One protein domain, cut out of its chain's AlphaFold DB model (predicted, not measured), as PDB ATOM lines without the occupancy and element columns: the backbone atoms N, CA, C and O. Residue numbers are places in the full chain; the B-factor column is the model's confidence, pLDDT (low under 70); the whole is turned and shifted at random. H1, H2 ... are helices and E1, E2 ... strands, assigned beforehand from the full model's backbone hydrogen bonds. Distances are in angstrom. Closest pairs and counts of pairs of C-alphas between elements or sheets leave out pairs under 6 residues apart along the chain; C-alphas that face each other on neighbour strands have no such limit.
ATOM      1  N   ILE A  13     246.456 402.469 450.730       95.94
ATOM      2  CA  ILE A  13     245.269 402.448 449.869       95.94
ATOM      3  C   ILE A  13     245.213 403.706 448.998       95.94
ATOM      4  O   ILE A  13     244.743 403.639 447.863       95.94
ATOM      5  N   LEU A  14     245.730 404.828 449.503       97.12
ATOM      6  CA  LEU A  14     245.802 406.113 448.816       97.12
ATOM      7  C   LEU A  14     247.169 406.753 449.077       97.12
ATOM      8  O   LEU A  14     247.628 406.784 450.215       97.12
ATOM      9  N   SER A  15     247.784 407.312 448.040       97.75
ATOM     10  CA  SER A  15     248.974 408.155 448.148       97.75
ATOM     11  C   SER A  15     248.780 409.409 447.304       97.75
ATOM     12  O   SER A  15     248.456 409.323 446.117       97.75
ATOM     13  N   VAL A  16     248.956 410.567 447.926       98.12
ATOM     14  CA  VAL A  16     248.864 411.889 447.313       98.12
ATOM     15  C   VAL A  16     250.229 412.545 447.435       98.12
ATOM     16  O   VAL A  16     250.781 412.595 448.534       98.12
ATOM     17  N   LYS A  17     250.772 413.022 446.312       98.12
ATOM     18  CA  LYS A  17     252.087 413.668 446.286       98.12
ATOM     19  C   LYS A  17     252.079 414.973 445.510       98.12
ATOM     20  O   LYS A  17     251.625 414.986 444.361       98.12
ATOM     21  N   GLY A  18     252.604 416.033 446.118       98.06
ATOM     22  CA  GLY A  18     252.735 417.368 445.539       98.06
ATOM     23  C   GLY A  18     251.430 417.915 444.966       98.06
ATOM     24  O   GLY A  18     251.458 418.592 443.939       98.06
ATOM     25  N   LEU A  19     250.282 417.580 445.564       98.31
ATOM     26  CA  LEU A  19     248.979 417.924 444.999       98.31
ATOM     27  C   LEU A  19     248.787 419.439 444.989       98.31
ATOM     28  O   LEU A  19     248.843 420.080 446.042       98.31
ATOM     29  N   LYS A  20     248.500 419.998 443.813       98.44
ATOM     30  CA  LYS A  20     248.140 421.408 443.637       98.44
ATOM     31  C   LYS A  20     246.810 421.537 442.918       98.44
ATOM     32  O   LYS A  20     246.549 420.838 441.940       98.44
ATOM     33  N   MET A  21     245.986 422.471 443.377       98.00
ATOM     34  CA  MET A  21     244.737 422.834 442.717       98.00
ATOM     35  C   MET A  21     244.556 424.343 442.750       98.00
ATOM     36  O   MET A  21     244.268 424.930 443.799       98.00
ATOM     37  N   TYR A  22     244.735 424.963 441.590       97.75
ATOM     38  CA  TYR A  22     244.656 426.402 441.403       97.75
ATOM     39  C   TYR A  22     243.466 426.745 440.507       97.75
ATOM     40  O   TYR A  22     243.347 426.244 439.391       97.75
ATOM     41  N   PHE A  23     242.585 427.621 440.985       96.31
ATOM     42  CA  PHE A  23     241.419 428.071 440.225       96.31
ATOM     43  C   PHE A  23     241.706 429.411 439.542       96.31
ATOM     44  O   PHE A  23     242.201 430.320 440.213       96.31
ATOM     45  N   PRO A  24     241.400 429.579 438.244       95.06
ATOM     46  CA  PRO A  24     241.656 430.831 437.544       95.06
ATOM     47  C   PRO A  24     240.717 431.939 438.029       95.06
ATOM     48  O   PRO A  24     239.510 431.747 438.161       95.06
ATOM     49  N   ILE A  25     241.273 433.130 438.229       94.31
ATOM     50  CA  ILE A  25     240.522 434.357 438.489       94.31
ATOM     51  C   ILE A  25     240.342 435.065 437.149       94.31
ATOM     52  O   ILE A  25     241.320 435.491 436.531       94.31
ATOM     53  N   GLN A  26     239.097 435.187 436.693       94.31
ATOM     54  CA  GLN A  26     238.755 435.839 435.427       94.31
ATOM     55  C   GLN A  26     238.176 437.236 435.674       94.31
ATOM     56  O   GLN A  26     237.362 437.416 436.580       94.31
ATOM     57  N   LYS A  27     238.578 438.232 434.870       90.62
ATOM     58  CA  LYS A  27     238.046 439.607 434.938       90.62
ATOM     59  C   LYS A  27     237.699 440.184 433.561       90.62
ATOM     60  O   LYS A  27     238.264 439.797 432.537       90.62
ATOM     61  N   GLY A  28     236.793 441.166 433.580       89.00
ATOM     62  CA  GLY A  28     236.347 441.936 432.417       89.00
ATOM     63  C   GLY A  28     235.364 441.191 431.511       89.00
ATOM     64  O   GLY A  28     235.140 439.991 431.663       89.00
ATOM     65  N   LEU A  29     234.803 441.909 430.531       85.94
ATOM     66  CA  LEU A  29     233.828 441.368 429.569       85.94
ATOM     67  C   LEU A  29     234.373 440.175 428.762       85.94
ATOM     68  O   LEU A  29     233.617 439.291 428.380       85.94
ATOM     69  N   LEU A  30     235.693 440.122 428.551       91.38
ATOM     70  CA  LEU A  30     236.376 439.064 427.796       91.38
ATOM     71  C   LEU A  30     236.873 437.890 428.665       91.38
ATOM     72  O   LEU A  30     237.608 437.047 428.158       91.38
ATOM     73  N   ARG A  31     236.532 437.839 429.965       88.06
ATOM     74  CA  ARG A  31     236.928 436.764 430.907       88.06
ATOM     75  C   ARG A  31     238.423 436.401 430.873       88.06
ATOM     76  O   ARG A  31     238.797 435.230 430.951       88.06
ATOM     77  N   ARG A  32     239.305 437.399 430.774       91.88
ATOM     78  CA  ARG A  32     240.758 437.156 430.768       91.88
ATOM     79  C   ARG A  32     241.205 436.644 432.135       91.88
ATOM     80  O   ARG A  32     240.763 437.173 433.157       91.88
ATOM     81  N   VAL A  33     242.080 435.637 432.152       94.06
ATOM     82  CA  VAL A  33     242.702 435.136 433.386       94.06
ATOM     83  C   VAL A  33     243.706 436.174 433.877       94.06
ATOM     84  O   VAL A  33     244.642 436.517 433.160       94.06
ATOM     85  N   VAL A  34     243.492 436.686 435.085       94.56
ATOM     86  CA  VAL A  34     244.322 437.735 435.704       94.56
ATOM     87  C   VAL A  34     245.058 437.256 436.957       94.56
ATOM     88  O   VAL A  34     245.803 438.013 437.567       94.56
ATOM     89  N   GLY A  35     244.838 436.008 437.366       95.00
ATOM     90  CA  GLY A  35     245.454 435.417 438.547       95.00
ATOM     91  C   GLY A  35     244.896 434.031 438.830       95.00
ATOM     92  O   GLY A  35     244.047 433.536 438.087       95.00
ATOM     93  N   HIS A  36     245.360 433.419 439.918       96.19
ATOM     94  CA  HIS A  36     244.864 432.129 440.381       96.19
ATOM     95  C   HIS A  36     244.674 432.125 441.896       96.19
ATOM     96  O   HIS A  36     245.535 432.595 442.638       96.19
ATOM     97  N   THR A  37     243.573 431.533 442.349       95.94
ATOM     98  CA  THR A  37     243.368 431.187 443.754       95.94
ATOM     99  C   THR A  37     243.983 429.821 444.011       95.94
ATOM    100  O   THR A  37     243.539 428.819 443.444       95.94
ATOM    101  N   LYS A  38     244.992 429.768 444.880       97.06
ATOM    102  CA  LYS A  38     245.643 428.519 445.281       97.06
ATOM    103  C   LYS A  38     244.821 427.805 446.355       97.06
ATOM    104  O   LYS A  38     244.989 428.068 447.538       97.06
ATOM    105  N   ALA A  39     243.909 426.925 445.949       97.06
ATOM    106  CA  ALA A  39     243.057 426.203 446.896       97.06
ATOM    107  C   ALA A  39     243.774 425.026 447.574       97.06
ATOM    108  O   ALA A  39     243.414 424.648 448.683       97.06
ATOM    109  N   VAL A  40     244.764 424.439 446.897       97.56
ATOM    110  CA  VAL A  40     245.699 423.452 447.451       97.56
ATOM    111  C   VAL A  40     247.069 423.752 446.856       97.56
ATOM    112  O   VAL A  40     247.162 423.905 445.636       97.56
ATOM    113  N   ASP A  41     248.112 423.852 447.682       97.62
ATOM    114  CA  ASP A  41     249.456 424.236 447.237       97.62
ATOM    115  C   ASP A  41     250.537 423.261 447.726       97.62
ATOM    116  O   ASP A  41     251.238 423.533 448.694       97.62
ATOM    117  N   GLY A  42     250.661 422.116 447.051       96.94
ATOM    118  CA  GLY A  42     251.781 421.195 447.235       96.94
ATOM    119  C   GLY A  42     251.679 420.370 448.511       96.94
ATOM    120  O   GLY A  42     252.571 420.430 449.348       96.94
ATOM    121  N   ILE A  43     250.593 419.604 448.659       97.12
ATOM    122  CA  ILE A  43     250.412 418.719 449.819       97.12
ATOM    123  C   ILE A  43     250.798 417.270 449.513       97.12
ATOM    124  O   ILE A  43     250.547 416.761 448.415       97.12
ATOM    125  N   ASP A  44     251.322 416.597 450.534       97.88
ATOM    126  CA  ASP A  44     251.704 415.189 450.519       97.88
ATOM    127  C   ASP A  44     251.047 414.459 451.693       97.88
ATOM    128  O   ASP A  44     251.137 414.905 452.838       97.88
ATOM    129  N   PHE A  45     250.393 413.330 451.423       97.38
ATOM    130  CA  PHE A  45     249.932 412.409 452.463       97.38
ATOM    131  C   PHE A  45     249.637 411.024 451.885       97.38
ATOM    132  O   PHE A  45     249.401 410.857 450.687       97.38
ATOM    133  N   SER A  46     249.603 410.013 452.747       96.88
ATOM    134  CA  SER A  46     249.105 408.686 452.397       96.88
ATOM    135  C   SER A  46     248.125 408.175 453.445       96.88
ATOM    136  O   SER A  46     248.058 408.687 454.559       96.88
ATOM    137  N   ILE A  47     247.311 407.205 453.040       96.31
ATOM    138  CA  ILE A  47     246.366 406.504 453.906       96.31
ATOM    139  C   ILE A  47     246.637 405.019 453.730       96.31
ATOM    140  O   ILE A  47     246.592 404.512 452.601       96.31
ATOM    141  N   LYS A  48     246.886 404.309 454.826       95.94
ATOM    142  CA  LYS A  48     247.063 402.856 454.833       95.94
ATOM    143  C   LYS A  48     245.731 402.136 454.714       95.94
ATOM    144  O   LYS A  48     244.671 402.637 455.087       95.94
ATOM    145  N   ARG A  49     245.754 400.901 454.213       93.19
ATOM    146  CA  ARG A  49     244.545 400.069 454.204       93.19
ATOM    147  C   ARG A  49     244.004 399.880 455.630       93.19
ATOM    148  O   ARG A  49     244.666 399.277 456.471       93.19
ATOM    149  N   GLY A  50     242.766 400.325 455.853       92.75
ATOM    150  CA  GLY A  50     242.086 400.256 457.151       92.75
ATOM    151  C   GLY A  50     242.378 401.437 458.081       92.75
ATOM    152  O   GLY A  50     241.923 401.421 459.219       92.75
ATOM    153  N   GLU A  51     243.126 402.436 457.617       94.19
ATOM    154  CA  GLU A  51     243.325 403.700 458.319       94.19
ATOM    155  C   GLU A  51     242.197 404.682 457.991       94.19
ATOM    156  O   GLU A  51     241.706 404.739 456.860       94.19
ATOM    157  N   GLY A  60     237.048 427.341 453.884       90.81
ATOM    158  CA  GLY A  60     237.911 427.760 452.771       90.81
ATOM    159  C   GLY A  60     239.344 427.203 452.759       90.81
ATOM    160  O   GLY A  60     240.032 427.377 451.761       90.81
ATOM    161  N   SER A  61     239.776 426.437 453.766       92.81
ATOM    162  CA  SER A  61     241.132 425.830 453.832       92.81
ATOM    163  C   SER A  61     241.448 424.740 452.786       92.81
ATOM    164  O   SER A  61     242.501 424.115 452.844       92.81
ATOM    165  N   GLY A  62     240.545 424.456 451.842       93.88
ATOM    166  CA  GLY A  62     240.806 423.501 450.754       93.88
ATOM    167  C   GLY A  62     240.410 422.042 451.020       93.88
ATOM    168  O   GLY A  62     240.519 421.222 450.113       93.88
ATOM    169  N   LYS A  63     239.855 421.703 452.193       95.50
ATOM    170  CA  LYS A  63     239.417 420.329 452.545       95.50
ATOM    171  C   LYS A  63     238.519 419.682 451.480       95.50
ATOM    172  O   LYS A  63     238.813 418.606 450.962       95.50
ATOM    173  N   THR A  64     237.446 420.376 451.093       94.19
ATOM    174  CA  THR A  64     236.514 419.913 450.050       94.19
ATOM    175  C   THR A  64     237.198 419.808 448.687       94.19
ATOM    176  O   THR A  64     236.915 418.889 447.920       94.19
ATOM    177  N   THR A  65     238.126 420.721 448.388       96.19
ATOM    178  CA  THR A  65     238.906 420.711 447.143       96.19
ATOM    179  C   THR A  65     239.775 419.462 447.049       96.19
ATOM    180  O   THR A  65     239.773 418.812 446.006       96.19
ATOM    181  N   ILE A  66     240.452 419.079 448.136       96.06
ATOM    182  CA  ILE A  66     241.286 417.870 448.193       96.06
ATOM    183  C   ILE A  66     240.432 416.625 447.935       96.06
ATOM    184  O   ILE A  66     240.755 415.836 447.045       96.06
ATOM    185  N   GLY A  67     239.297 416.489 448.631       94.25
ATOM    186  CA  GLY A  67     238.362 415.380 448.412       94.25
ATOM    187  C   GLY A  67     237.898 415.277 446.954       94.25
ATOM    188  O   GLY A  67     237.972 414.206 446.350       94.25
ATOM    189  N   ARG A  68     237.506 416.407 446.345       94.75
ATOM    190  CA  ARG A  68     237.088 416.471 444.931       94.75
ATOM    191  C   ARG A  68     238.222 416.159 443.949       94.75
ATOM    192  O   ARG A  68     237.953 415.581 442.896       94.75
ATOM    193  N   CYS A  69     239.472 416.492 444.273       96.06
ATOM    194  CA  CYS A  69     240.636 416.108 443.467       96.06
ATOM    195  C   CYS A  69     240.853 414.588 443.483       96.06
ATOM    196  O   CYS A  69     241.072 413.990 442.430       96.06
ATOM    197  N   ILE A  70     240.728 413.949 444.652       94.75
ATOM    198  CA  ILE A  70     240.937 412.498 444.817       94.75
ATOM    199  C   ILE A  70     239.976 411.687 443.946       94.75
ATOM    200  O   ILE A  70     240.402 410.784 443.229       94.75
ATOM    201  N   VAL A  71     238.688 412.040 443.939       92.81
ATOM    202  CA  VAL A  71     237.686 411.373 443.084       92.81
ATOM    203  C   VAL A  71     237.676 411.872 441.636       92.81
ATOM    204  O   VAL A  71     236.811 411.487 440.838       92.81
ATOM    205  N   ARG A  72     238.650 412.717 441.272       93.69
ATOM    206  CA  ARG A  72     238.803 413.309 439.939       93.69
ATOM    207  C   ARG A  72     237.549 414.076 439.503       93.69
ATOM    208  O   ARG A  72     237.199 414.044 438.328       93.69
ATOM    209  N   VAL A  73     236.828 414.705 440.438       92.94
ATOM    210  CA  VAL A  73     235.778 415.698 440.130       92.94
ATOM    211  C   VAL A  73     236.431 416.998 439.673       92.94
ATOM    212  O   VAL A  73     235.952 417.631 438.740       92.94
ATOM    213  N   TYR A  74     237.553 417.351 440.298       95.00
ATOM    214  CA  TYR A  74     238.482 418.344 439.776       95.00
ATOM    215  C   TYR A  74     239.723 417.651 439.230       95.00
ATOM    216  O   TYR A  74     240.219 416.693 439.826       95.00
ATOM    217  N   ASP A  75     240.210 418.147 438.096       96.00
ATOM    218  CA  ASP A  75     241.528 417.818 437.577       96.00
ATOM    219  C   ASP A  75     242.559 418.685 438.314       96.00
ATOM    220  O   ASP A  75     242.504 419.909 438.176       96.00
ATOM    221  N   PRO A  76     243.466 418.095 439.118       97.44
ATOM    222  CA  PRO A  76     244.521 418.859 439.767       97.44
ATOM    223  C   PRO A  76     245.382 419.605 438.754       97.44
ATOM    224  O   PRO A  76     245.625 419.114 437.651       97.44
ATOM    225  N   THR A  77     245.887 420.765 439.160       97.56
ATOM    226  CA  THR A  77     246.840 421.542 438.363       97.56
ATOM    227  C   THR A  77     248.173 420.804 438.248       97.56
ATOM    228  O   THR A  77     248.740 420.739 437.164       97.56
ATOM    229  N   GLU A  78     248.651 420.220 439.351       97.88
ATOM    230  CA  GLU A  78     249.873 419.410 439.407       97.88
ATOM    231  C   GLU A  78     249.776 418.345 440.514       97.88
ATOM    232  O   GLU A  78     248.857 418.348 441.342       97.88
ATOM    233  N   GLY A  79     250.773 417.459 440.547       97.25
ATOM    234  CA  GLY A  79     250.930 416.408 441.547       97.25
ATOM    235  C   GLY A  79     250.511 415.038 441.028       97.25
ATOM    236  O   GLY A  79     250.366 414.826 439.826       97.25
ATOM    237  N   SER A  80     250.334 414.089 441.945       97.44
ATOM    238  CA  SER A  80     249.817 412.753 441.631       97.44
ATOM    239  C   SER A  80     248.895 412.229 442.725       97.44
ATOM    240  O   SER A  80     249.040 412.563 443.904       97.44
ATOM    241  N   ILE A  81     247.936 411.400 442.314       97.81
ATOM    242  CA  ILE A  81     246.979 410.739 443.200       97.81
ATOM    243  C   ILE A  81     246.950 409.270 442.804       97.81
ATOM    244  O   ILE A  81     246.418 408.919 441.754       97.81
ATOM    245  N   SER A  82     247.526 408.409 443.635       97.38
ATOM    246  CA  SER A  82     247.585 406.971 443.393       97.38
ATOM    247  C   SER A  82     246.669 406.217 444.345       97.38
ATOM    248  O   SER A  82     246.678 406.470 445.547       97.38
ATOM    249  N   PHE A  83     245.902 405.265 443.818       96.62
ATOM    250  CA  PHE A  83     244.975 404.442 444.592       96.62
ATOM    251  C   PHE A  83     245.247 402.955 444.369       96.62
ATOM    252  O   PHE A  83     245.450 402.513 443.233       96.62
ATOM    253  N   HIS A  84     245.221 402.168 445.443       95.06
ATOM    254  CA  HIS A  84     245.465 400.735 445.366       95.06
ATOM    255  C   HIS A  84     244.214 399.976 444.906       95.06
ATOM    256  O   HIS A  84     243.288 399.725 445.684       95.06
ATOM    257  N   ALA A  85     244.218 399.500 443.664       91.56
ATOM    258  CA  ALA A  85     243.158 398.663 443.113       91.56
ATOM    259  C   ALA A  85     243.725 397.535 442.247       91.56
ATOM    260  O   ALA A  85     244.768 397.676 441.618       91.56
ATOM    261  N   ASN A  86     243.014 396.404 442.199       88.75
ATOM    262  CA  ASN A  86     243.420 395.223 441.425       88.75
ATOM    263  C   ASN A  86     244.849 394.745 441.768       88.75
ATOM    264  O   ASN A  86     245.611 394.391 440.877       88.75
ATOM    265  N   GLY A  87     245.228 394.795 443.051       89.50
ATOM    266  CA  GLY A  87     246.542 394.339 443.521       89.50
ATOM    267  C   GLY A  87     247.719 395.280 443.236       89.50
ATOM    268  O   GLY A  87     248.854 394.881 443.464       89.50
ATOM    269  N   LYS A  88     247.486 396.502 442.732       93.31
ATOM    270  CA  LYS A  88     248.559 397.468 442.441       93.31
ATOM    271  C   LYS A  88     248.161 398.914 442.727       93.31
ATOM    272  O   LYS A  88     246.978 399.247 442.765       93.31
ATOM    273  N   MET A  89     249.161 399.782 442.867       94.19
ATOM    274  CA  MET A  89     248.969 401.235 442.891       94.19
ATOM    275  C   MET A  89     248.720 401.759 441.477       94.19
ATOM    276  O   MET A  89     249.496 401.486 440.560       94.19
ATOM    277  N   ILE A  90     247.628 402.499 441.299       95.19
ATOM    278  CA  ILE A  90     247.221 403.077 440.016       95.19
ATOM    279  C   ILE A  90     247.159 404.593 440.164       95.19
ATOM    280  O   ILE A  90     246.411 405.093 441.000       95.19
ATOM    281  N   ASP A  91     247.907 405.313 439.330       96.00
ATOM    282  CA  ASP A  91     247.839 406.773 439.240       96.00
ATOM    283  C   ASP A  91     246.545 407.205 438.536       96.00
ATOM    284  O   ASP A  91     246.350 406.968 437.340       96.00
ATOM    285  N   LEU A  92     245.650 407.840 439.289       96.19
ATOM    286  CA  LEU A  92     244.325 408.255 438.841       96.19
ATOM    287  C   LEU A  92     244.372 409.385 437.805       96.19
ATOM    288  O   LEU A  92     243.410 409.536 437.045       96.19
ATOM    289  N   LEU A  93     245.455 410.171 437.751       95.25
ATOM    290  CA  LEU A  93     245.602 411.263 436.779       95.25
ATOM    291  C   LEU A  93     245.887 410.749 435.366       95.25
ATOM    292  O   LEU A  93     245.586 411.430 434.386       95.25
ATOM    293  N   LYS A  94     246.412 409.524 435.249       95.25
ATOM    294  CA  LYS A  94     246.685 408.875 433.958       95.25
ATOM    295  C   LYS A  94     245.456 408.198 433.353       95.25
ATOM    296  O   LYS A  94     245.459 407.880 432.168       95.25
ATOM    297  N   LEU A  95     244.405 407.991 434.146       94.88
ATOM    298  CA  LEU A  95     243.194 407.308 433.706       94.88
ATOM    299  C   LEU A  95     242.255 408.245 432.950       94.88
ATOM    300  O   LEU A  95     242.038 409.395 433.339       94.88
ATOM    301  N   LYS A  96     241.620 407.712 431.902       94.62
ATOM    302  CA  LYS A  96     240.626 408.424 431.088       94.62
ATOM    303  C   LYS A  96     239.414 407.535 430.797       94.62
ATOM    304  O   LYS A  96     239.461 406.316 430.946       94.62
ATOM    305  N   GLY A  97     238.308 408.158 430.388       94.31
ATOM    306  CA  GLY A  97     237.116 407.465 429.889       94.31
ATOM    307  C   GLY A  97     236.612 406.345 430.810       94.31
ATOM    308  O   GLY A  97     236.359 406.564 431.996       94.31
ATOM    309  N   LYS A  98     236.471 405.135 430.253       94.88
ATOM    310  CA  LYS A  98     235.918 403.965 430.953       94.88
ATOM    311  C   LYS A  98     236.770 403.506 432.139       94.88
ATOM    312  O   LYS A  98     236.210 403.062 433.139       94.88
ATOM    313  N   GLU A  99     238.092 403.637 432.065       93.81
ATOM    314  CA  GLU A  99     238.982 403.233 433.162       93.81
ATOM    315  C   GLU A  99     238.786 404.132 434.383       93.81
ATOM    316  O   GLU A  99     238.615 403.646 435.503       93.81
ATOM    317  N   LEU A 100     238.710 405.446 434.154       94.00
ATOM    318  CA  LEU A 100     238.433 406.413 435.210       94.00
ATOM    319  C   LEU A 100     237.032 406.207 435.807       94.00
ATOM    320  O   LEU A 100     236.869 406.241 437.026       94.00
ATOM    321  N   GLN A 101     236.024 405.935 434.972       92.00
ATOM    322  CA  GLN A 101     234.677 405.592 435.446       92.00
ATOM    323  C   GLN A 101     234.674 404.320 436.303       92.00
ATOM    324  O   GLN A 101     234.013 404.283 437.341       92.00
ATOM    325  N   GLY A 102     235.429 403.291 435.907       92.75
ATOM    326  CA  GLY A 102     235.603 402.070 436.693       92.75
ATOM    327  C   GLY A 102     236.245 402.338 438.054       92.75
ATOM    328  O   GLY A 102     235.816 401.767 439.057       92.75
ATOM    329  N   MET A 103     237.216 403.251 438.112       92.75
ATOM    330  CA  MET A 103     237.849 403.651 439.370       92.75
ATOM    331  C   MET A 103     236.937 404.474 440.274       92.75
ATOM    332  O   MET A 103     236.892 404.208 441.472       92.75
ATOM    333  N   ARG A 104     236.143 405.402 439.727       91.19
ATOM    334  CA  ARG A 104     235.161 406.171 440.513       91.19
ATOM    335  C   ARG A 104     234.135 405.276 441.216       91.19
ATOM    336  O   ARG A 104     233.711 405.595 442.314       91.19
ATOM    337  N   LYS A 105     233.790 404.113 440.653       89.88
ATOM    338  CA  LYS A 105     232.907 403.133 441.323       89.88
ATOM    339  C   LYS A 105     233.536 402.482 442.562       89.88
ATOM    340  O   LYS A 105     232.813 401.957 443.399       89.88
ATOM    341  N   LYS A 106     234.868 402.496 442.670       90.56
ATOM    342  CA  LYS A 106     235.621 401.944 443.809       90.56
ATOM    343  C   LYS A 106     235.916 402.982 444.892       90.56
ATOM    344  O   LYS A 106     236.373 402.602 445.964       90.56
TER     345      LYS A 106
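What this domain is: This is residues 13 to 51 and 60 to 106 of the 115 residues of the protein "ATP-binding cassette domain-containing protein" of bacterium (UniProt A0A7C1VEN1). A long two-stranded hairpin, E1 and E2, runs past the short E3 and E4 as an arm; at its other end these two widen it to a four-stranded sheet. H1 packs on one face of the sheet, and H2 sits off the sheet, after the edge strand E4. The printed part has 86 residues, with four named strands and two named helices in the order E1 E2 H1 E3 E4 H2, and its class is mixed. The antiparallel sheet runs E2 E1 E3 E4. The whole is elongated, 50 by 28 by 17 A, and only just loose, close to compact, with a radius of gyration of the C-alphas of 14.8 A.

How they stand to each other: E1, residues 13 to 27, and E2, residues 32 to 48, form an antiparallel hairpin at 169 degrees, with N 25 and O 35 at 2.8 A. H1, residues 63 to 70, is on the sheet; its closest C-alphas to E2 are Thr 65 and Ala 39, 6.9 A apart. E3, residues 78 to 85, is antiparallel to E1, with N 82 and O 15 at 2.8 A. E4, residues 88 to 91, forms a hairpin with E3, with N 83 and O 90 at 2.9 A. H2, residues 97 to 104, is not on the sheet and is apart from H1. In H1 and H2 every O i to N i+4 pair is within hydrogen-bond range.

Where its parts are: E1 begins at C-alpha 13 (245.269, 402.448, 449.869), spans 40.7 A and bends by 59 degrees at residue 17. E2 spans 42.4 A and bends by 59 degrees at residue 35. H1 spans 11.1 A, E3 22.1 A and E4 9.9 A. H2 spans 10.9 A and ends at C-alpha 104 (235.161, 406.171, 440.513).

The domain as a whole: The C-alphas farthest apart, Leu 29 and Gly 87, are 50.7 A apart. Residues 52 to 59 are not printed; C-alphas 51 and 60 are 25.3 A apart across this cut. No printed residue is under 70 in pLDDT.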